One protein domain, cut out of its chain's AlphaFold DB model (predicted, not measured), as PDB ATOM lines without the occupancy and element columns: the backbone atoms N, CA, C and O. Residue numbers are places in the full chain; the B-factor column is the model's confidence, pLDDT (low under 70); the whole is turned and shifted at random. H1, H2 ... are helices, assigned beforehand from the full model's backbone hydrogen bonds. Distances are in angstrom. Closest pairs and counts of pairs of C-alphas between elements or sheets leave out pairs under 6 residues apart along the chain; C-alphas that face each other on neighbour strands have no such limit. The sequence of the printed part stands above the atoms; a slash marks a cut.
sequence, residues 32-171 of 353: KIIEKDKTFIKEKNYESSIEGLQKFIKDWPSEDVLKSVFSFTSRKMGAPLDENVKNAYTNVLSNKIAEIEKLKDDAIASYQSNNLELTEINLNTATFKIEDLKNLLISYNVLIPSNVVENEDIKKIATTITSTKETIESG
ATOM      1  N   LYS A  32      46.639  22.831 -59.501       38.91
ATOM      2  CA  LYS A  32      46.259  21.522 -58.927       38.91
ATOM      3  C   LYS A  32      46.481  21.423 -57.413       38.91
ATOM      4  O   LYS A  32      45.839  20.604 -56.756       38.91
ATOM      5  N   ILE A  33      47.394  22.213 -56.841       35.12
ATOM      6  CA  ILE A  33      47.579  22.288 -55.380       35.12
ATOM      7  C   ILE A  33      46.458  23.125 -54.756       35.12
ATOM      8  O   ILE A  33      45.840  22.678 -53.794       35.12
ATOM      9  N   ILE A  34      46.149  24.292 -55.331       37.00
ATOM     10  CA  ILE A  34      45.049  25.164 -54.878       37.00
ATOM     11  C   ILE A  34      43.691  24.457 -55.025       37.00
ATOM     12  O   ILE A  34      42.828  24.577 -54.158       37.00
ATOM     13  N   GLU A  35      43.504  23.697 -56.103       39.06
ATOM     14  CA  GLU A  35      42.341  22.839 -56.336       39.06
ATOM     15  C   GLU A  35      42.221  21.753 -55.256       39.06
ATOM     16  O   GLU A  35      41.165  21.623 -54.640       39.06
ATOM     17  N   LYS A  36      43.312  21.039 -54.935       37.38
ATOM     18  CA  LYS A  36      43.322  20.045 -53.848       37.38
ATOM     19  C   LYS A  36      43.042  20.629 -52.466       37.38
ATOM     20  O   LYS A  36      42.356  19.979 -51.686       37.38
ATOM     21  N   ASP A  37      43.552  21.817 -52.156       36.19
ATOM     22  CA  ASP A  37      43.348  22.448 -50.844       36.19
ATOM     23  C   ASP A  37      41.888  22.911 -50.670       36.19
ATOM     24  O   ASP A  37      41.251  22.635 -49.654       36.19
ATOM     25  N   LYS A  38      41.293  23.486 -51.729       40.72
ATOM     26  CA  LYS A  38      39.847  23.773 -51.794       40.72
ATOM     27  C   LYS A  38      39.002  22.507 -51.637       40.72
ATOM     28  O   LYS A  38      38.013  22.531 -50.909       40.72
ATOM     29  N   THR A  39      39.395  21.418 -52.296       45.62
ATOM     30  CA  THR A  39      38.740  20.108 -52.195       45.62
ATOM     31  C   THR A  39      38.805  19.551 -50.771       45.62
ATOM     32  O   THR A  39      37.762  19.229 -50.215       45.62
ATOM     33  N   PHE A  40      39.973  19.555 -50.125       39.28
ATOM     34  CA  PHE A  40      40.145  19.061 -48.752       39.28
ATOM     35  C   PHE A  40      39.356  19.874 -47.707       39.28
ATOM     36  O   PHE A  40      38.759  19.316 -46.784       39.28
ATOM     37  N   ILE A  41      39.300  21.202 -47.861       42.88
ATOM     38  CA  ILE A  41      38.480  22.069 -46.999       42.88
ATOM     39  C   ILE A  41      36.982  21.801 -47.228       42.88
ATOM     40  O   ILE A  41      36.216  21.762 -46.262       42.88
ATOM     41  N   LYS A  42      36.555  21.567 -48.478       51.62
ATOM     42  CA  LYS A  42      35.174  21.171 -48.806       51.62
ATOM     43  C   LYS A  42      34.805  19.816 -48.202       51.62
ATOM     44  O   LYS A  42      33.804  19.747 -47.498       51.62
ATOM     45  N   GLU A  43      35.628  18.785 -48.401       52.88
ATOM     46  CA  GLU A  43      35.441  17.435 -47.846       52.88
ATOM     47  C   GLU A  43      35.159  17.480 -46.338       52.88
ATOM     48  O   GLU A  43      34.099  17.042 -45.885       52.88
ATOM     49  N   LYS A  44      36.053  18.112 -45.564       53.09
ATOM     50  CA  LYS A  44      35.903  18.213 -44.106       53.09
ATOM     51  C   LYS A  44      34.652  18.994 -43.684       53.09
ATOM     52  O   LYS A  44      33.996  18.627 -42.711       53.09
ATOM     53  N   ASN A  45      34.310  20.067 -44.396       60.12
ATOM     54  CA  ASN A  45      33.103  20.835 -44.094       60.12
ATOM     55  C   ASN A  45      31.829  20.024 -44.385       60.12
ATOM     56  O   ASN A  45      30.850  20.152 -43.649       60.12
ATOM     57  N   TYR A  46      31.823  19.176 -45.418       70.62
ATOM     58  CA  TYR A  46      30.671  18.336 -45.760       70.62
ATOM     59  C   TYR A  46      30.440  17.221 -44.741       70.62
ATOM     60  O   TYR A  46      29.289  16.974 -44.388       70.62
ATOM     61  N   GLU A  47      31.502  16.619 -44.200       69.38
ATOM     62  CA  GLU A  47      31.413  15.648 -43.100       69.38
ATOM     63  C   GLU A  47      30.671  16.244 -41.887       69.38
ATOM     64  O   GLU A  47      29.615  15.742 -41.498       69.38
ATOM     65  N   SER A  48      31.118  17.400 -41.378       64.56
ATOM     66  CA  SER A  48      30.432  18.099 -40.276       64.56
ATOM     67  C   SER A  48      29.026  18.601 -40.644       64.56
ATOM     68  O   SER A  48      28.148  18.681 -39.784       64.56
ATOM     69  N   SER A  49      28.769  18.913 -41.920       69.50
ATOM     70  CA  SER A  49      27.428  19.287 -42.400       69.50
ATOM     71  C   SER A  49      26.452  18.110 -42.351       69.50
ATOM     72  O   SER A  49      25.304  18.267 -41.932       69.50
ATOM     73  N   ILE A  50      26.916  16.922 -42.746       77.69
ATOM     74  CA  ILE A  50      26.154  15.671 -42.700       77.69
ATOM     75  C   ILE A  50      25.821  15.310 -41.247       77.69
ATOM     76  O   ILE A  50      24.656  15.037 -40.950       77.69
ATOM     77  N   GLU A  51      26.791  15.383 -40.330       75.00
ATOM     78  CA  GLU A  51      26.553  15.191 -38.889       75.00
ATOM     79  C   GLU A  51      25.527  16.201 -38.339       75.00
ATOM     80  O   GLU A  51      24.608  15.830 -37.603       75.00
ATOM     81  N   GLY A  52      25.627  17.471 -38.748       73.31
ATOM     82  CA  GLY A  52      24.687  18.528 -38.371       73.31
ATOM     83  C   GLY A  52      23.243  18.255 -38.813       73.31
ATOM     84  O   GLY A  52      22.315  18.463 -38.025       73.31
ATOM     85  N   LEU A  53      23.043  17.743 -40.034       75.88
ATOM     86  CA  LEU A  53      21.726  17.336 -40.543       75.88
ATOM     87  C   LEU A  53      21.198  16.073 -39.848       75.88
ATOM     88  O   LEU A  53      20.037  16.047 -39.439       75.88
ATOM     89  N   GLN A  54      22.042  15.051 -39.665       83.00
ATOM     90  CA  GLN A  54      21.686  13.832 -38.927       83.00
ATOM     91  C   GLN A  54      21.205  14.164 -37.509       83.00
ATOM     92  O   GLN A  54      20.166  13.667 -37.074       83.00
ATOM     93  N   LYS A  55      21.925  15.051 -36.809       79.50
ATOM     94  CA  LYS A  55      21.541  15.536 -35.482       79.50
ATOM     95  C   LYS A  55      20.222  16.311 -35.514       79.50
ATOM     96  O   LYS A  55      19.359  16.042 -34.688       79.50
ATOM     97  N   PHE A  56      20.031  17.227 -36.469       82.44
ATOM     98  CA  PHE A  56      18.781  17.991 -36.594       82.44
ATOM     99  C   PHE A  56      17.547  17.089 -36.770       82.44
ATOM    100  O   PHE A  56      16.524  17.338 -36.137       82.44
ATOM    101  N   ILE A  57      17.648  16.039 -37.591       84.62
ATOM    102  CA  ILE A  57      16.550  15.085 -37.829       84.62
ATOM    103  C   ILE A  57      16.307  14.215 -36.589       84.62
ATOM    104  O   ILE A  57      15.165  14.047 -36.167       84.62
ATOM    105  N   LYS A  58      17.376  13.697 -35.970       86.12
ATOM    106  CA  LYS A  58      17.304  12.859 -34.765       86.12
ATOM    107  C   LYS A  58      16.712  13.596 -33.560       86.12
ATOM    108  O   LYS A  58      15.914  13.021 -32.825       86.12
ATOM    109  N   ASP A  59      17.108  14.850 -33.362       82.88
ATOM    110  CA  ASP A  59      16.716  15.669 -32.213       82.88
ATOM    111  C   ASP A  59      15.412  16.466 -32.485       82.88
ATOM    112  O   ASP A  59      15.052  17.348 -31.704       82.88
ATOM    113  N   TRP A  60      14.693  16.183 -33.585       85.12
ATOM    114  CA  TRP A  60      13.487  16.913 -34.000       85.12
ATOM    115  C   TRP A  60      12.283  16.667 -33.058       85.12
ATOM    116  O   TRP A  60      11.740  15.557 -33.022       85.12
ATOM    117  N   PRO A  61      11.774  17.691 -32.341       81.00
ATOM    118  CA  PRO A  61      10.737  17.524 -31.320       81.00
ATOM    119  C   PRO A  61       9.323  17.529 -31.933       81.00
ATOM    120  O   PRO A  61       8.500  18.399 -31.644       81.00
ATOM    121  N   SER A  62       9.049  16.554 -32.806       84.44
ATOM    122  CA  SER A  62       7.851  16.493 -33.661       84.44
ATOM    123  C   SER A  62       6.536  16.692 -32.898       84.44
ATOM    124  O   SER A  62       5.728  17.549 -33.259       84.44
ATOM    125  N   GLU A  63       6.336  15.956 -31.800       85.75
ATOM    126  CA  GLU A  63       5.117  16.067 -30.997       85.75
ATOM    127  C   GLU A  63       4.915  17.461 -30.392       85.75
ATOM    128  O   GLU A  63       3.800  17.975 -30.393       85.75
ATOM    129  N   ASP A  64       5.968  18.073 -29.849       83.06
ATOM    130  CA  ASP A  64       5.852  19.328 -29.100       83.06
ATOM    131  C   ASP A  64       5.737  20.536 -30.034       83.06
ATOM    132  O   ASP A  64       5.017  21.495 -29.733       83.06
ATOM    133  N   VAL A  65       6.328  20.441 -31.230       84.38
ATOM    134  CA  VAL A  65       6.030  21.331 -32.357       84.38
ATOM    135  C   VAL A  65       4.552  21.221 -32.744       84.38
ATOM    136  O   VAL A  65       3.871  22.245 -32.805       84.38
ATOM    137  N   LEU A  66       4.019  20.008 -32.939       88.94
ATOM    138  CA  LEU A  66       2.610  19.800 -33.309       88.94
ATOM    139  C   LEU A  66       1.644  20.313 -32.231       88.94
ATOM    140  O   LEU A  66       0.746  21.095 -32.545       88.94
ATOM    141  N   LYS A  67       1.869  19.976 -30.953       87.75
ATOM    142  CA  LYS A  67       1.107  20.506 -29.802       87.75
ATOM    143  C   LYS A  67       1.094  22.040 -29.803       87.75
ATOM    144  O   LYS A  67       0.048  22.649 -29.564       87.75
ATOM    145  N   SER A  68       2.226  22.671 -30.119       84.56
ATOM    146  CA  SER A  68       2.355  24.132 -30.176       84.56
ATOM    147  C   SER A  68       1.597  24.750 -31.361       84.56
ATOM    148  O   SER A  68       0.830  25.692 -31.157       84.56
ATOM    149  N   VAL A  69       1.718  24.186 -32.571       86.12
ATOM    150  CA  VAL A  69       0.966  24.626 -33.769       86.12
ATOM    151  C   VAL A  69      -0.546  24.460 -33.575       86.12
ATOM    152  O   VAL A  69      -1.317  25.365 -33.912       86.12
ATOM    153  N   PHE A  70      -0.989  23.344 -32.985       91.19
ATOM    154  CA  PHE A  70      -2.403  23.108 -32.684       91.19
ATOM    155  C   PHE A  70      -2.928  24.104 -31.640       91.19
ATOM    156  O   PHE A  70      -4.009  24.666 -31.820       91.19
ATOM    157  N   SER A  71      -2.158  24.369 -30.579       86.00
ATOM    158  CA  SER A  71      -2.492  25.349 -29.534       86.00
ATOM    159  C   SER A  71      -2.627  26.766 -30.099       86.00
ATOM    160  O   SER A  71      -3.631  27.437 -29.852       86.00
ATOM    161  N   PHE A  72      -1.666  27.211 -30.919       86.12
ATOM    162  CA  PHE A  72      -1.716  28.516 -31.579       86.12
ATOM    163  C   PHE A  72      -2.925  28.645 -32.511       86.12
ATOM    164  O   PHE A  72      -3.687  29.608 -32.409       86.12
ATOM    165  N   THR A  73      -3.140  27.664 -33.391       84.25
ATOM    166  CA  THR A  73      -4.216  27.740 -34.387       84.25
ATOM    167  C   THR A  73      -5.598  27.637 -33.732       84.25
ATOM    168  O   THR A  73      -6.483  28.410 -34.095       84.25
ATOM    169  N   SER A  74      -5.765  26.814 -32.684       85.75
ATOM    170  CA  SER A  74      -7.001  26.781 -31.875       85.75
ATOM    171  C   SER A  74      -7.325  28.158 -31.278       85.75
ATOM    172  O   SER A  74      -8.451  28.642 -31.381       85.75
ATOM    173  N   ARG A  75      -6.322  28.836 -30.694       85.94
ATOM    174  CA  ARG A  75      -6.482  30.194 -30.140       85.94
ATOM    175  C   ARG A  75      -6.838  31.214 -31.221       85.94
ATOM    176  O   ARG A  75      -7.694  32.058 -30.989       85.94
ATOM    177  N   LYS A  76      -6.210  31.125 -32.399       83.88
ATOM    178  CA  LYS A  76      -6.449  32.029 -33.536       83.88
ATOM    179  C   LYS A  76      -7.833  31.838 -34.173       83.88
ATOM    180  O   LYS A  76      -8.392  32.803 -34.680       83.88
ATOM    181  N   MET A  77      -8.378  30.621 -34.141       84.19
ATOM    182  CA  MET A  77      -9.725  30.300 -34.636       84.19
ATOM    183  C   MET A  77     -10.828  30.466 -33.578       84.19
ATOM    184  O   MET A  77     -12.002  30.480 -33.931       84.19
ATOM    185  N   GLY A  78     -10.476  30.581 -32.292       87.75
ATOM    186  CA  GLY A  78     -11.438  30.674 -31.187       87.75
ATOM    187  C   GLY A  78     -12.173  29.363 -30.867       87.75
ATOM    188  O   GLY A  78     -13.143  29.381 -30.114       87.75
ATOM    189  N   ALA A  79     -11.725  28.234 -31.424       86.81
ATOM    190  CA  ALA A  79     -12.368  26.927 -31.308       86.81
ATOM    191  C   ALA A  79     -11.325  25.788 -31.294       86.81
ATOM    192  O   ALA A  79     -10.219  25.972 -31.810       86.81
ATOM    193  N   PRO A  80     -11.645  24.603 -30.736       87.88
ATOM    194  CA  PRO A  80     -10.805  23.415 -30.877       87.88
ATOM    195  C   PRO A  80     -10.684  22.990 -32.347       87.88
ATOM    196  O   PRO A  80     -11.678  23.002 -33.072       87.88
ATOM    197  N   LEU A  81      -9.493  22.564 -32.774       88.25
ATOM    198  CA  LEU A  81      -9.303  21.984 -34.108       88.25
ATOM    199  C   LEU A  81      -9.947  20.596 -34.204       88.25
ATOM    200  O   LEU A  81      -9.753  19.756 -33.318       88.25
ATOM    201  N   ASP A  82     -10.637  20.335 -35.312       91.38
ATOM    202  CA  ASP A  82     -11.050  18.988 -35.694       91.38
ATOM    203  C   ASP A  82      -9.857  18.134 -36.165       91.38
ATOM    204  O   ASP A  82      -8.749  18.623 -36.411       91.38
ATOM    205  N   GLU A  83     -10.082  16.826 -36.282       92.06
ATOM    206  CA  GLU A  83      -9.019  15.871 -36.598       92.06
ATOM    207  C   GLU A  83      -8.507  15.983 -38.041       92.06
ATOM    208  O   GLU A  83      -7.339  15.699 -38.292       92.06
ATOM    209  N   ASN A  84      -9.323  16.448 -38.996       88.75
ATOM    210  CA  ASN A  84      -8.873  16.626 -40.379       88.75
ATOM    211  C   ASN A  84      -7.895  17.801 -40.474       88.75
ATOM    212  O   ASN A  84      -6.867  17.692 -41.143       88.75
ATOM    213  N   VAL A  85      -8.170  18.897 -39.759       85.69
ATOM    214  CA  VAL A  85      -7.264  20.053 -39.681       85.69
ATOM    215  C   VAL A  85      -5.959  19.692 -38.963       85.69
ATOM    216  O   VAL A  85      -4.886  20.050 -39.453       85.69
ATOM    217  N   LYS A  86      -6.004  18.923 -37.864       87.81
ATOM    218  CA  LYS A  86      -4.779  18.398 -37.223       87.81
ATOM    219  C   LYS A  86      -3.973  17.527 -38.185       87.81
ATOM    220  O   LYS A  86      -2.786  17.781 -38.368       87.81
ATOM    221  N   ASN A  87      -4.615  16.561 -38.843       91.62
ATOM    222  CA  ASN A  87      -3.964  15.669 -39.805       91.62
ATOM    223  C   ASN A  87      -3.345  16.434 -40.986       91.62
ATOM    224  O   ASN A  87      -2.246  16.095 -41.417       91.62
ATOM    225  N   ALA A  88      -3.987  17.501 -41.472       85.75
ATOM    226  CA  ALA A  88      -3.413  18.368 -42.500       85.75
ATOM    227  C   ALA A  88      -2.104  19.036 -42.031       85.75
ATOM    228  O   ALA A  88      -1.104  18.985 -42.748       85.75
ATOM    229  N   TYR A  89      -2.073  19.598 -40.817       87.06
ATOM    230  CA  TYR A  89      -0.854  20.175 -40.238       87.06
ATOM    231  C   TYR A  89       0.236  19.129 -39.969       87.06
ATOM    232  O   TYR A  89       1.401  19.384 -40.283       87.06
ATOM    233  N   THR A  90      -0.129  17.949 -39.455       91.62
ATOM    234  CA  THR A  90       0.792  16.814 -39.279       91.62
ATOM    235  C   THR A  90       1.442  16.441 -40.607       91.62
ATOM    236  O   THR A  90       2.665  16.448 -40.707       91.62
ATOM    237  N   ASN A  91       0.645  16.226 -41.658       91.12
ATOM    238  CA  ASN A  91       1.149  15.859 -42.980       91.12
ATOM    239  C   ASN A  91       2.074  16.938 -43.574       91.12
ATOM    240  O   ASN A  91       3.121  16.605 -44.121       91.12
ATOM    241  N   VAL A  92       1.744  18.228 -43.435       88.50
ATOM    242  CA  VAL A  92       2.598  19.332 -43.923       88.50
ATOM    243  C   VAL A  92       3.967  19.352 -43.233       88.50
ATOM    244  O   VAL A  92       4.983  19.559 -43.899       88.50
ATOM    245  N   LEU A  93       4.018  19.127 -41.917       88.50
ATOM    246  CA  LEU A  93       5.272  19.137 -41.158       88.50
ATOM    247  C   LEU A  93       6.081  17.846 -41.361       88.50
ATOM    248  O   LEU A  93       7.286  17.923 -41.598       88.50
ATOM    249  N   SER A  94       5.430  16.679 -41.356       89.88
ATOM    250  CA  SER A  94       6.066  15.392 -41.658       89.88
ATOM    251  C   SER A  94       6.656  15.357 -43.068       89.88
ATOM    252  O   SER A  94       7.796  14.928 -43.226       89.88
ATOM    253  N   ASN A  95       5.950  15.880 -44.079       92.62
ATOM    254  CA  ASN A  95       6.475  15.962 -45.445       92.62
ATOM    255  C   ASN A  95       7.717  16.865 -45.526       92.62
ATOM    256  O   ASN A  95       8.698  16.494 -46.163       92.62
ATOM    257  N   LYS A  96       7.722  18.017 -44.834       89.69
ATOM    258  CA  LYS A  96       8.897  18.907 -44.790       89.69
ATOM    259  C   LYS A  96      10.109  18.258 -44.118       89.69
ATOM    260  O   LYS A  96      11.225  18.457 -44.589       89.69
ATOM    261  N   ILE A  97       9.910  17.462 -43.066       91.44
ATOM    262  CA  ILE A  97      10.998  16.688 -42.447       91.44
ATOM    263  C   ILE A  97      11.470  15.557 -43.367       91.44
ATOM    264  O   ILE A  97      12.675  15.398 -43.529       91.44
ATOM    265  N   ALA A  98      10.566  14.844 -44.043       92.81
ATOM    266  CA  ALA A  98      10.927  13.806 -45.011       92.81
ATOM    267  C   ALA A  98      11.707  14.360 -46.224       92.81
ATOM    268  O   ALA A  98      12.623  13.704 -46.714       92.81
ATOM    269  N   GLU A  99      11.406  15.582 -46.684       93.62
ATOM    270  CA  GLU A  99      12.214  16.284 -47.694       93.62
ATOM    271  C   GLU A  99      13.646  16.558 -47.197       93.62
ATOM    272  O   GLU A  99      14.605  16.299 -47.922       93.62
ATOM    273  N   ILE A 100      13.803  17.050 -45.961       88.44
ATOM    274  CA  ILE A 100      15.116  17.326 -45.346       88.44
ATOM    275  C   ILE A 100      15.893  16.022 -45.113       88.44
ATOM    276  O   ILE A 100      17.095  15.964 -45.371       88.44
ATOM    277  N   GLU A 101      15.213  14.962 -44.675       93.31
ATOM    278  CA  GLU A 101      15.805  13.640 -44.489       93.31
ATOM    279  C   GLU A 101      16.283  13.035 -45.810       93.31
ATOM    280  O   GLU A 101      17.439  12.616 -45.894       93.31
ATOM    281  N   LYS A 102      15.470  13.087 -46.871       95.25
ATOM    282  CA  LYS A 102      15.903  12.646 -48.200       95.25
ATOM    283  C   LYS A 102      17.149  13.407 -48.664       95.25
ATOM    284  O   LYS A 102      18.088  12.783 -49.141       95.25
ATOM    285  N   LEU A 103      17.193  14.729 -48.481       91.00
ATOM    286  CA  LEU A 103      18.355  15.545 -48.857       91.00
ATOM    287  C   LEU A 103      19.609  15.213 -48.025       91.00
ATOM    288  O   LEU A 103      20.716  15.264 -48.560       91.00
ATOM    289  N   LYS A 104      19.454  14.812 -46.755       92.75
ATOM    290  CA  LYS A 104      20.537  14.255 -45.921       92.75
ATOM    291  C   LYS A 104      21.053  12.926 -46.493       92.75
ATOM    292  O   LYS A 104      22.266  12.758 -46.588       92.75
ATOM    293  N   ASP A 105      20.182  12.008 -46.914       94.94
ATOM    294  CA  ASP A 105      20.607  10.733 -47.524       94.94
ATOM    295  C   ASP A 105      21.231  10.926 -48.919       94.94
ATOM    296  O   ASP A 105      22.291  10.366 -49.202       94.94
ATOM    297  N   ASP A 106      20.646  11.784 -49.760       93.62
ATOM    298  CA  ASP A 106      21.194  12.150 -51.072       93.62
ATOM    299  C   ASP A 106      22.578  12.829 -50.926       93.62
ATOM    300  O   ASP A 106      23.481  12.588 -51.736       93.62
ATOM    301  N   ALA A 107      22.795  13.647 -49.884       85.69
ATOM    302  CA  ALA A 107      24.104  14.225 -49.558       85.69
ATOM    303  C   ALA A 107      25.122  13.162 -49.109       85.69
ATOM    304  O   ALA A 107      26.249  13.164 -49.600       85.69
ATOM    305  N   ILE A 108      24.731  12.223 -48.238       90.69
ATOM    306  CA  ILE A 108      25.592  11.110 -47.791       90.69
ATOM    307  C   ILE A 108      26.028  10.247 -48.982       90.69
ATOM    308  O   ILE A 108      27.218   9.969 -49.132       90.69
ATOM    309  N   ALA A 109      25.095   9.865 -49.856       93.56
ATOM    310  CA  ALA A 109      25.392   9.068 -51.045       93.56
ATOM    311  C   ALA A 109      26.299   9.817 -52.042       93.56
ATOM    312  O   ALA A 109      27.196   9.221 -52.644       93.56
ATOM    313  N   SER A 110      26.110  11.132 -52.188       90.25
ATOM    314  CA  SER A 110      26.966  11.986 -53.025       90.25
ATOM    315  C   SER A 110      28.385  12.101 -52.459       90.25
ATOM    316  O   SER A 110      29.353  11.975 -53.207       90.25
ATOM    317  N   TYR A 111      28.521  12.246 -51.138       85.12
ATOM    318  CA  TYR A 111      29.815  12.330 -50.461       85.12
ATOM    319  C   TYR A 111      30.583  11.004 -50.552       85.12
ATOM    320  O   TYR A 111      31.739  10.978 -50.966       85.12
ATOM    321  N   GLN A 112      29.915   9.876 -50.282       89.31
ATOM    322  CA  GLN A 112      30.502   8.532 -50.383       89.31
ATOM    323  C   GLN A 112      30.903   8.139 -51.815       89.31
ATOM    324  O   GLN A 112      31.812   7.331 -51.997       89.31
ATOM    325  N   SER A 113      30.256   8.714 -52.835       89.25
ATOM    326  CA  SER A 113      30.637   8.555 -54.250       89.25
ATOM    327  C   SER A 113      31.636   9.614 -54.745       89.25
ATOM    328  O   SER A 113      31.942   9.661 -55.936       89.25
ATOM    329  N   ASN A 114      32.175  10.440 -53.838       79.38
ATOM    330  CA  ASN A 114      33.104  11.542 -54.103       79.38
ATOM    331  C   ASN A 114      32.567  12.618 -55.076       79.38
ATOM    332  O   ASN A 114      33.334  13.348 -55.706       79.38
ATOM    333  N   ASN A 115      31.242  12.742 -55.200       84.25
ATOM    334  CA  ASN A 115      30.585  13.789 -55.975       84.25
ATOM    335  C   ASN A 115      30.379  15.037 -55.101       84.25
ATOM    336  O   ASN A 115      29.296  15.303 -54.571       84.25
ATOM    337  N   LEU A 116      31.462  15.791 -54.924       77.50
ATOM    338  CA  LEU A 116      31.525  16.948 -54.029       77.50
ATOM    339  C   LEU A 116      30.611  18.112 -54.455       77.50
ATOM    340  O   LEU A 116      30.143  18.849 -53.592       77.50
ATOM    341  N   GLU A 117      30.307  18.255 -55.749       77.69
ATOM    342  CA  GLU A 117      29.370  19.269 -56.259       77.69
ATOM    343  C   GLU A 117      27.915  18.912 -55.914       77.69
ATOM    344  O   GLU A 117      27.186  19.727 -55.350       77.69
ATOM    345  N   LEU A 118      27.495  17.664 -56.159       79.62
ATOM    346  CA  LEU A 118      26.148  17.213 -55.793       79.62
ATOM    347  C   LEU A 118      25.952  17.172 -54.267       79.62
ATOM    348  O   LEU A 118      24.868  17.480 -53.772       79.62
ATOM    349  N   THR A 119      27.018  16.876 -53.516       78.56
ATOM    350  CA  THR A 119      27.036  16.982 -52.047       78.56
ATOM    351  C   THR A 119      26.736  18.415 -51.598       78.56
ATOM    352  O   THR A 119      25.844  18.629 -50.780       78.56
ATOM    353  N   GLU A 120      27.415  19.408 -52.177       76.81
ATOM    354  CA  GLU A 120      27.211  20.837 -51.898       76.81
ATOM    355  C   GLU A 120      25.780  21.290 -52.218       76.81
ATOM    356  O   GLU A 120      25.145  21.975 -51.415       76.81
ATOM    357  N   ILE A 121      25.237  20.862 -53.363       78.06
ATOM    358  CA  ILE A 121      23.858  21.151 -53.781       78.06
ATOM    359  C   ILE A 121      22.848  20.578 -52.776       78.06
ATOM    360  O   ILE A 121      21.944  21.297 -52.339       78.06
ATOM    361  N   ASN A 122      23.006  19.318 -52.367       81.31
ATOM    362  CA  ASN A 122      22.083  18.662 -51.439       81.31
ATOM    363  C   ASN A 122      22.142  19.283 -50.031       81.31
ATOM    364  O   ASN A 122      21.093  19.563 -49.447       81.31
ATOM    365  N   LEU A 123      23.340  19.586 -49.516       75.94
ATOM    366  CA  LEU A 123      23.533  20.237 -48.211       75.94
ATOM    367  C   LEU A 123      22.955  21.661 -48.166       75.94
ATOM    368  O   LEU A 123      22.254  22.022 -47.214       75.94
ATOM    369  N   ASN A 124      23.190  22.463 -49.208       72.50
ATOM    370  CA  ASN A 124      22.605  23.801 -49.321       72.50
ATOM    371  C   ASN A 124      21.073  23.728 -49.424       72.50
ATOM    372  O   ASN A 124      20.367  24.464 -48.737       72.50
ATOM    373  N   THR A 125      20.540  22.788 -50.214       77.38
ATOM    374  CA  THR A 125      19.086  22.599 -50.360       77.38
ATOM    375  C   THR A 125      18.438  22.157 -49.042       77.38
ATOM    376  O   THR A 125      17.396  22.695 -48.669       77.38
ATOM    377  N   ALA A 126      19.068  21.249 -48.285       78.25
ATOM    378  CA  ALA A 126      18.614  20.869 -46.944       78.25
ATOM    379  C   ALA A 126      18.606  22.070 -45.982       78.25
ATOM    380  O   ALA A 126      17.649  22.256 -45.231       78.25
ATOM    381  N   THR A 127      19.633  22.922 -46.049       74.44
ATOM    382  CA  THR A 127      19.744  24.137 -45.227       74.44
ATOM    383  C   THR A 127      18.604  25.121 -45.514       74.44
ATOM    384  O   THR A 127      17.915  25.533 -44.580       74.44
ATOM    385  N   PHE A 128      18.310  25.413 -46.788       75.31
ATOM    386  CA  PHE A 128      17.156  26.245 -47.160       75.31
ATOM    387  C   PHE A 128      15.819  25.632 -46.715       75.31
ATOM    388  O   PHE A 128      14.949  26.346 -46.222       75.31
ATOM    389  N   LYS A 129      15.649  24.305 -46.811       81.31
ATOM    390  CA  LYS A 129      14.432  23.615 -46.340       81.31
ATOM    391  C   LYS A 129      14.256  23.683 -44.817       81.31
ATOM    392  O   LYS A 129      13.125  23.800 -44.341       81.31
ATOM    393  N   ILE A 130      15.351  23.658 -44.053       80.38
ATOM    394  CA  ILE A 130      15.348  23.894 -42.600       80.38
ATOM    395  C   ILE A 130      14.973  25.349 -42.285       80.38
ATOM    396  O   ILE A 130      14.225  25.589 -41.338       80.38
ATOM    397  N   GLU A 131      15.444  26.320 -43.067       77.19
ATOM    398  CA  GLU A 131      15.093  27.735 -42.890       77.19
ATOM    399  C   GLU A 131      13.620  28.022 -43.236       77.19
ATOM    400  O   GLU A 131      12.914  28.619 -42.423       77.19
ATOM    401  N   ASP A 132      13.107  27.489 -44.350       81.50
ATOM    402  CA  ASP A 132      11.674  27.459 -44.694       81.50
ATOM    403  C   ASP A 132      10.815  26.924 -43.535       81.50
ATOM    404  O   ASP A 132       9.755  27.466 -43.215       81.50
ATOM    405  N   LEU A 133      11.258  25.827 -42.912       83.88
ATOM    406  CA  LEU A 133      10.560  25.183 -41.803       83.88
ATOM    407  C   LEU A 133      10.621  26.030 -40.520       83.88
ATOM    408  O   LEU A 133       9.604  26.171 -39.839       83.88
ATOM    409  N   LYS A 134      11.769  26.652 -40.213       79.12
ATOM    410  CA  LYS A 134      11.905  27.605 -39.096       79.12
ATOM    411  C   LYS A 134      10.993  28.821 -39.295       79.12
ATOM    412  O   LYS A 134      10.236  29.157 -38.387       79.12
ATOM    413  N   ASN A 135      10.981  29.415 -40.487       77.00
ATOM    414  CA  ASN A 135      10.126  30.555 -40.831       77.00
ATOM    415  C   ASN A 135       8.627  30.208 -40.753       77.00
ATOM    416  O   ASN A 135       7.834  30.981 -40.208       77.00
ATOM    417  N   LEU A 136       8.236  29.009 -41.201       82.69
ATOM    418  CA  LEU A 136       6.873  28.498 -41.036       82.69
ATOM    419  C   LEU A 136       6.481  28.367 -39.554       82.69
ATOM    420  O   LEU A 136       5.400  28.810 -39.169       82.69
ATOM    421  N   LEU A 137       7.349  27.813 -38.701       80.00
ATOM    422  CA  LEU A 137       7.065  27.659 -37.269       80.00
ATOM    423  C   LEU A 137       7.034  28.990 -36.502       80.00
ATOM    424  O   LEU A 137       6.206  29.151 -35.600       80.00
ATOM    425  N   ILE A 138       7.842  29.975 -36.906       76.81
ATOM    426  CA  ILE A 138       7.760  31.354 -36.398       76.81
ATOM    427  C   ILE A 138       6.376  31.957 -36.694       76.81
ATOM    428  O   ILE A 138       5.798  32.609 -35.824       76.81
ATOM    429  N   SER A 139       5.775  31.671 -37.859       74.88
ATOM    430  CA  SER A 139       4.414  32.138 -38.195       74.88
ATOM    431  C   SER A 139       3.303  31.555 -37.299       74.88
ATOM    432  O   SER A 139       2.220  32.138 -37.196       74.88
ATOM    433  N   TYR A 140       3.587  30.444 -36.605       74.62
ATOM    434  CA  TYR A 140       2.730  29.831 -35.585       74.62
ATOM    435  C   TYR A 140       3.147  30.188 -34.145       74.62
ATOM    436  O   TYR A 140       2.651  29.583 -33.195       74.62
ATOM    437  N   ASN A 141       4.064  31.148 -33.963       68.25
ATOM    438  CA  ASN A 141       4.623  31.550 -32.667       68.25
ATOM    439  C   ASN A 141       5.147  30.358 -31.832       68.25
ATOM    440  O   ASN A 141       5.014  30.327 -30.605       68.25
ATOM    441  N   VAL A 142       5.717  29.350 -32.502       60.16
ATOM    442  CA  VAL A 142       6.305  28.176 -31.850       60.16
ATOM    443  C   VAL A 142       7.725  28.517 -31.418       60.16
ATOM    444  O   VAL A 142       8.605  28.728 -32.253       60.16
ATOM    445  N   LEU A 143       7.962  28.526 -30.106       53.88
ATOM    446  CA  LEU A 143       9.312  28.536 -29.546       53.88
ATOM    447  C   LEU A 143       9.963  27.174 -29.806       53.88
ATOM    448  O   LEU A 143       9.857  26.254 -28.998       53.88
ATOM    449  N   ILE A 144      10.627  27.046 -30.956       51.09
ATOM    450  CA  ILE A 144      11.532  25.927 -31.227       51.09
ATOM    451  C   ILE A 144      12.621  25.954 -30.133       51.09
ATOM    452  O   ILE A 144      13.221  27.015 -29.936       51.09
ATOM    453  N   PRO A 145      12.898  24.842 -29.424       45.09
ATOM    454  CA  PRO A 145      13.920  24.814 -28.379       45.09
ATOM    455  C   PRO A 145      15.280  25.301 -28.900       45.09
ATOM    456  O   PRO A 145      15.697  24.908 -29.993       45.09
ATOM    457  N   SER A 146      15.985  26.139 -28.130       41.06
ATOM    458  CA  SER A 146      17.242  26.774 -28.566       41.06
ATOM    459  C   SER A 146      18.264  25.751 -29.062       41.06
ATOM    460  O   SER A 146      18.880  25.950 -30.098       41.06
ATOM    461  N   ASN A 147      18.330  24.588 -28.415       42.41
ATOM    462  CA  ASN A 147      19.152  23.429 -28.774       42.41
ATOM    463  C   ASN A 147      18.863  22.794 -30.159       42.41
ATOM    464  O   ASN A 147      19.652  21.965 -30.606       42.41
ATOM    465  N   VAL A 148      17.784  23.185 -30.849       44.09
ATOM    466  CA  VAL A 148      17.455  22.805 -32.243       44.09
ATOM    467  C   VAL A 148      17.600  24.002 -33.205       44.09
ATOM    468  O   VAL A 148      17.871  23.840 -34.398       44.09
ATOM    469  N   VAL A 149      17.459  25.236 -32.705       40.94
ATOM    470  CA  VAL A 149      17.660  26.468 -33.491       40.94
ATOM    471  C   VAL A 149      19.147  26.780 -33.659       40.94
ATOM    472  O   VAL A 149      19.595  27.042 -34.778       40.94
ATOM    473  N   GLU A 150      19.886  26.706 -32.555       40.84
ATOM    474  CA  GLU A 150      21.325  26.909 -32.386       40.84
ATOM    475  C   GLU A 150      22.089  25.601 -32.606       40.84
ATOM    476  O   GLU A 150      22.990  25.235 -31.852       40.84
ATOM    477  N   ASN A 151      21.777  24.910 -33.707       45.78
ATOM    478  CA  ASN A 151      22.808  24.108 -34.343       45.78
ATOM    479  C   ASN A 151      23.834  25.097 -34.921       45.78
ATOM    480  O   ASN A 151      23.709  25.557 -36.061       45.78
ATOM    481  N   GLU A 152      24.781  25.499 -34.064       44.12
ATOM    482  CA  GLU A 152      25.844  26.455 -34.367       44.12
ATOM    483  C   GLU A 152      26.543  26.101 -35.674       44.12
ATOM    484  O   GLU A 152      26.948  27.000 -36.394       44.12
ATOM    485  N   ASP A 153      26.648  24.815 -36.000       39.91
ATOM    486  CA  ASP A 153      27.389  24.331 -37.153       39.91
ATOM    487  C   ASP A 153      26.610  24.528 -38.464       39.91
ATOM    488  O   ASP A 153      27.206  24.906 -39.468       39.91
ATOM    489  N   ILE A 154      25.270  24.472 -38.445       39.53
ATOM    490  CA  ILE A 154      24.429  24.907 -39.584       39.53
ATOM    491  C   ILE A 154      24.499  26.430 -39.764       39.53
ATOM    492  O   ILE A 154      24.599  26.916 -40.892       39.53
ATOM    493  N   LYS A 155      24.527  27.201 -38.664       41.09
ATOM    494  CA  LYS A 155      24.820  28.643 -38.747       41.09
ATOM    495  C   LYS A 155      26.229  28.889 -39.287       41.09
ATOM    496  O   LYS A 155      26.372  29.715 -40.174       41.09
ATOM    497  N   LYS A 156      27.250  28.148 -38.841       39.81
ATOM    498  CA  LYS A 156      28.616  28.243 -39.369       39.81
ATOM    499  C   LYS A 156      28.660  27.887 -40.847       39.81
ATOM    500  O   LYS A 156      29.392  28.565 -41.543       39.81
ATOM    501  N   ILE A 157      27.888  26.929 -41.360       38.59
ATOM    502  CA  ILE A 157      27.861  26.624 -42.802       38.59
ATOM    503  C   ILE A 157      27.367  27.837 -43.599       38.59
ATOM    504  O   ILE A 157      28.107  28.354 -44.435       38.59
ATOM    505  N   ALA A 158      26.184  28.369 -43.277       36.66
ATOM    506  CA  ALA A 158      25.651  29.558 -43.949       36.66
ATOM    507  C   ALA A 158      26.557  30.792 -43.761       36.66
ATOM    508  O   ALA A 158      26.886  31.484 -44.724       36.66
ATOM    509  N   THR A 159      27.019  31.052 -42.534       38.22
ATOM    510  CA  THR A 159      27.889  32.193 -42.226       38.22
ATOM    511  C   THR A 159      29.286  32.037 -42.816       38.22
ATOM    512  O   THR A 159      29.828  33.040 -43.238       38.22
ATOM    513  N   THR A 160      29.858  30.834 -42.928       36.72
ATOM    514  CA  THR A 160      31.198  30.611 -43.513       36.72
ATOM    515  C   THR A 160      31.155  30.640 -45.029       36.72
ATOM    516  O   THR A 160      32.090  31.148 -45.635       36.72
ATOM    517  N   ILE A 161      30.087  30.162 -45.673       34.75
ATOM    518  CA  ILE A 161      29.931  30.322 -47.124       34.75
ATOM    519  C   ILE A 161      29.813  31.816 -47.465       34.75
ATOM    520  O   ILE A 161      30.554  32.309 -48.318       34.75
ATOM    521  N   THR A 162      28.970  32.562 -46.742       32.50
ATOM    522  CA  THR A 162      28.827  34.013 -46.939       32.50
ATOM    523  C   THR A 162      30.099  34.769 -46.549       32.50
ATOM    524  O   THR A 162      30.613  35.540 -47.354       32.50
ATOM    525  N   SER A 163      30.693  34.489 -45.384       30.92
ATOM    526  CA  SER A 163      31.902  35.174 -44.917       30.92
ATOM    527  C   SER A 163      33.153  34.773 -45.687       30.92
ATOM    528  O   SER A 163      34.082  35.564 -45.730       30.92
ATOM    529  N   THR A 164      33.224  33.601 -46.324       33.72
ATOM    530  CA  THR A 164      34.328  33.295 -47.253       33.72
ATOM    531  C   THR A 164      34.239  34.203 -48.473       33.72
ATOM    532  O   THR A 164      35.262  34.674 -48.953       33.72
ATOM    533  N   LYS A 165      33.024  34.522 -48.933       32.72
ATOM    534  CA  LYS A 165      32.803  35.491 -50.009       32.72
ATOM    535  C   LYS A 165      33.118  36.920 -49.550       32.72
ATOM    536  O   LYS A 165      33.979  37.578 -50.122       32.72
ATOM    537  N   GLU A 166      32.511  37.363 -48.451       29.78
ATOM    538  CA  GLU A 166      32.676  38.727 -47.941       29.78
ATOM    539  C   GLU A 166      34.082  38.999 -47.384       29.78
ATOM    540  O   GLU A 166      34.582  40.104 -47.549       29.78
ATOM    541  N   THR A 167      34.787  38.030 -46.792       34.00
ATOM    542  CA  THR A 167      36.176  38.236 -46.315       34.00
ATOM    543  C   THR A 167      37.175  38.301 -47.475       34.00
ATOM    544  O   THR A 167      38.204  38.961 -47.346       34.00
ATOM    545  N   ILE A 168      36.869  37.675 -48.620       36.66
ATOM    546  CA  ILE A 168      37.642  37.836 -49.863       36.66
ATOM    547  C   ILE A 168      37.399  39.223 -50.491       36.66
ATOM    548  O   ILE A 168      38.314  39.777 -51.095       36.66
ATOM    549  N   GLU A 169      36.202  39.798 -50.334       34.59
ATOM    550  CA  GLU A 169      35.796  41.036 -51.024       34.59
ATOM    551  C   GLU A 169      35.868  42.329 -50.175       34.59
ATOM    552  O   GLU A 169      36.047  43.401 -50.749       34.59
ATOM    553  N   SER A 170      35.744  42.273 -48.840       33.97
ATOM    554  CA  SER A 170      35.519  43.471 -47.992       33.97
ATOM    555  C   SER A 170      36.691  43.934 -47.115       33.97
ATOM    556  O   SER A 170      36.763  45.124 -46.824       33.97
ATOM    557  N   GLY A 171      37.618  43.045 -46.733       41.69
ATOM    558  CA  GLY A 171      38.889  43.377 -46.065       41.69
ATOM    559  C   GLY A 171      38.807  44.174 -44.745       41.69
ATOM    560  O   GLY A 171      38.746  45.398 -44.759       41.69
TER     561      GLY A 171
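Overview. This is residues 32 to 171 of the 353 residues of an uncharacterized protein of Flavobacterium aquatile LMG 4008 = ATCC 11947 (UniProt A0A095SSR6). Helices H1, H3 and H4 make an up-and-down bundle, each running against the one before it; H2 lies beside residues 86 to 90 of H3, and H6 packs on H1 with residues 153 to 157. Residues 32 to 38 and 161 to 171 stick out. The 140 residues printed include six named helices: all helix, loose, radius of gyration of the C-alphas 18.2 A, spanning 65 by 36 by 19 A.

Along the chain. H1, residues 32 to 58, 38.7 A long, begins at C-alpha (46.259, 21.522, -58.927). H2 is 62 to 77, H3 83 to 112, 42.5 A long, H4 116 to 139, H5 146 to 149, H6 152 to 170, ending at (35.519, 43.471, -47.992).

Arrangement. H3 and H4, a hairpin, touch at a shallow tilt of 22 degrees, C-alphas 107 and 119 closest at 4.7 A. H1 touches H3, H4 and H6, and is close but not clearly touching H5. Inside H1, H2, H3, H4 and H6 every O i to N i+4 pair is within hydrogen-bond range; H5, with 4 residues, is too short for such a pair.

Size, cuts and confidence. The printed part has no cut; pLDDT is under 70 for 48 residues, among them 141 to 171.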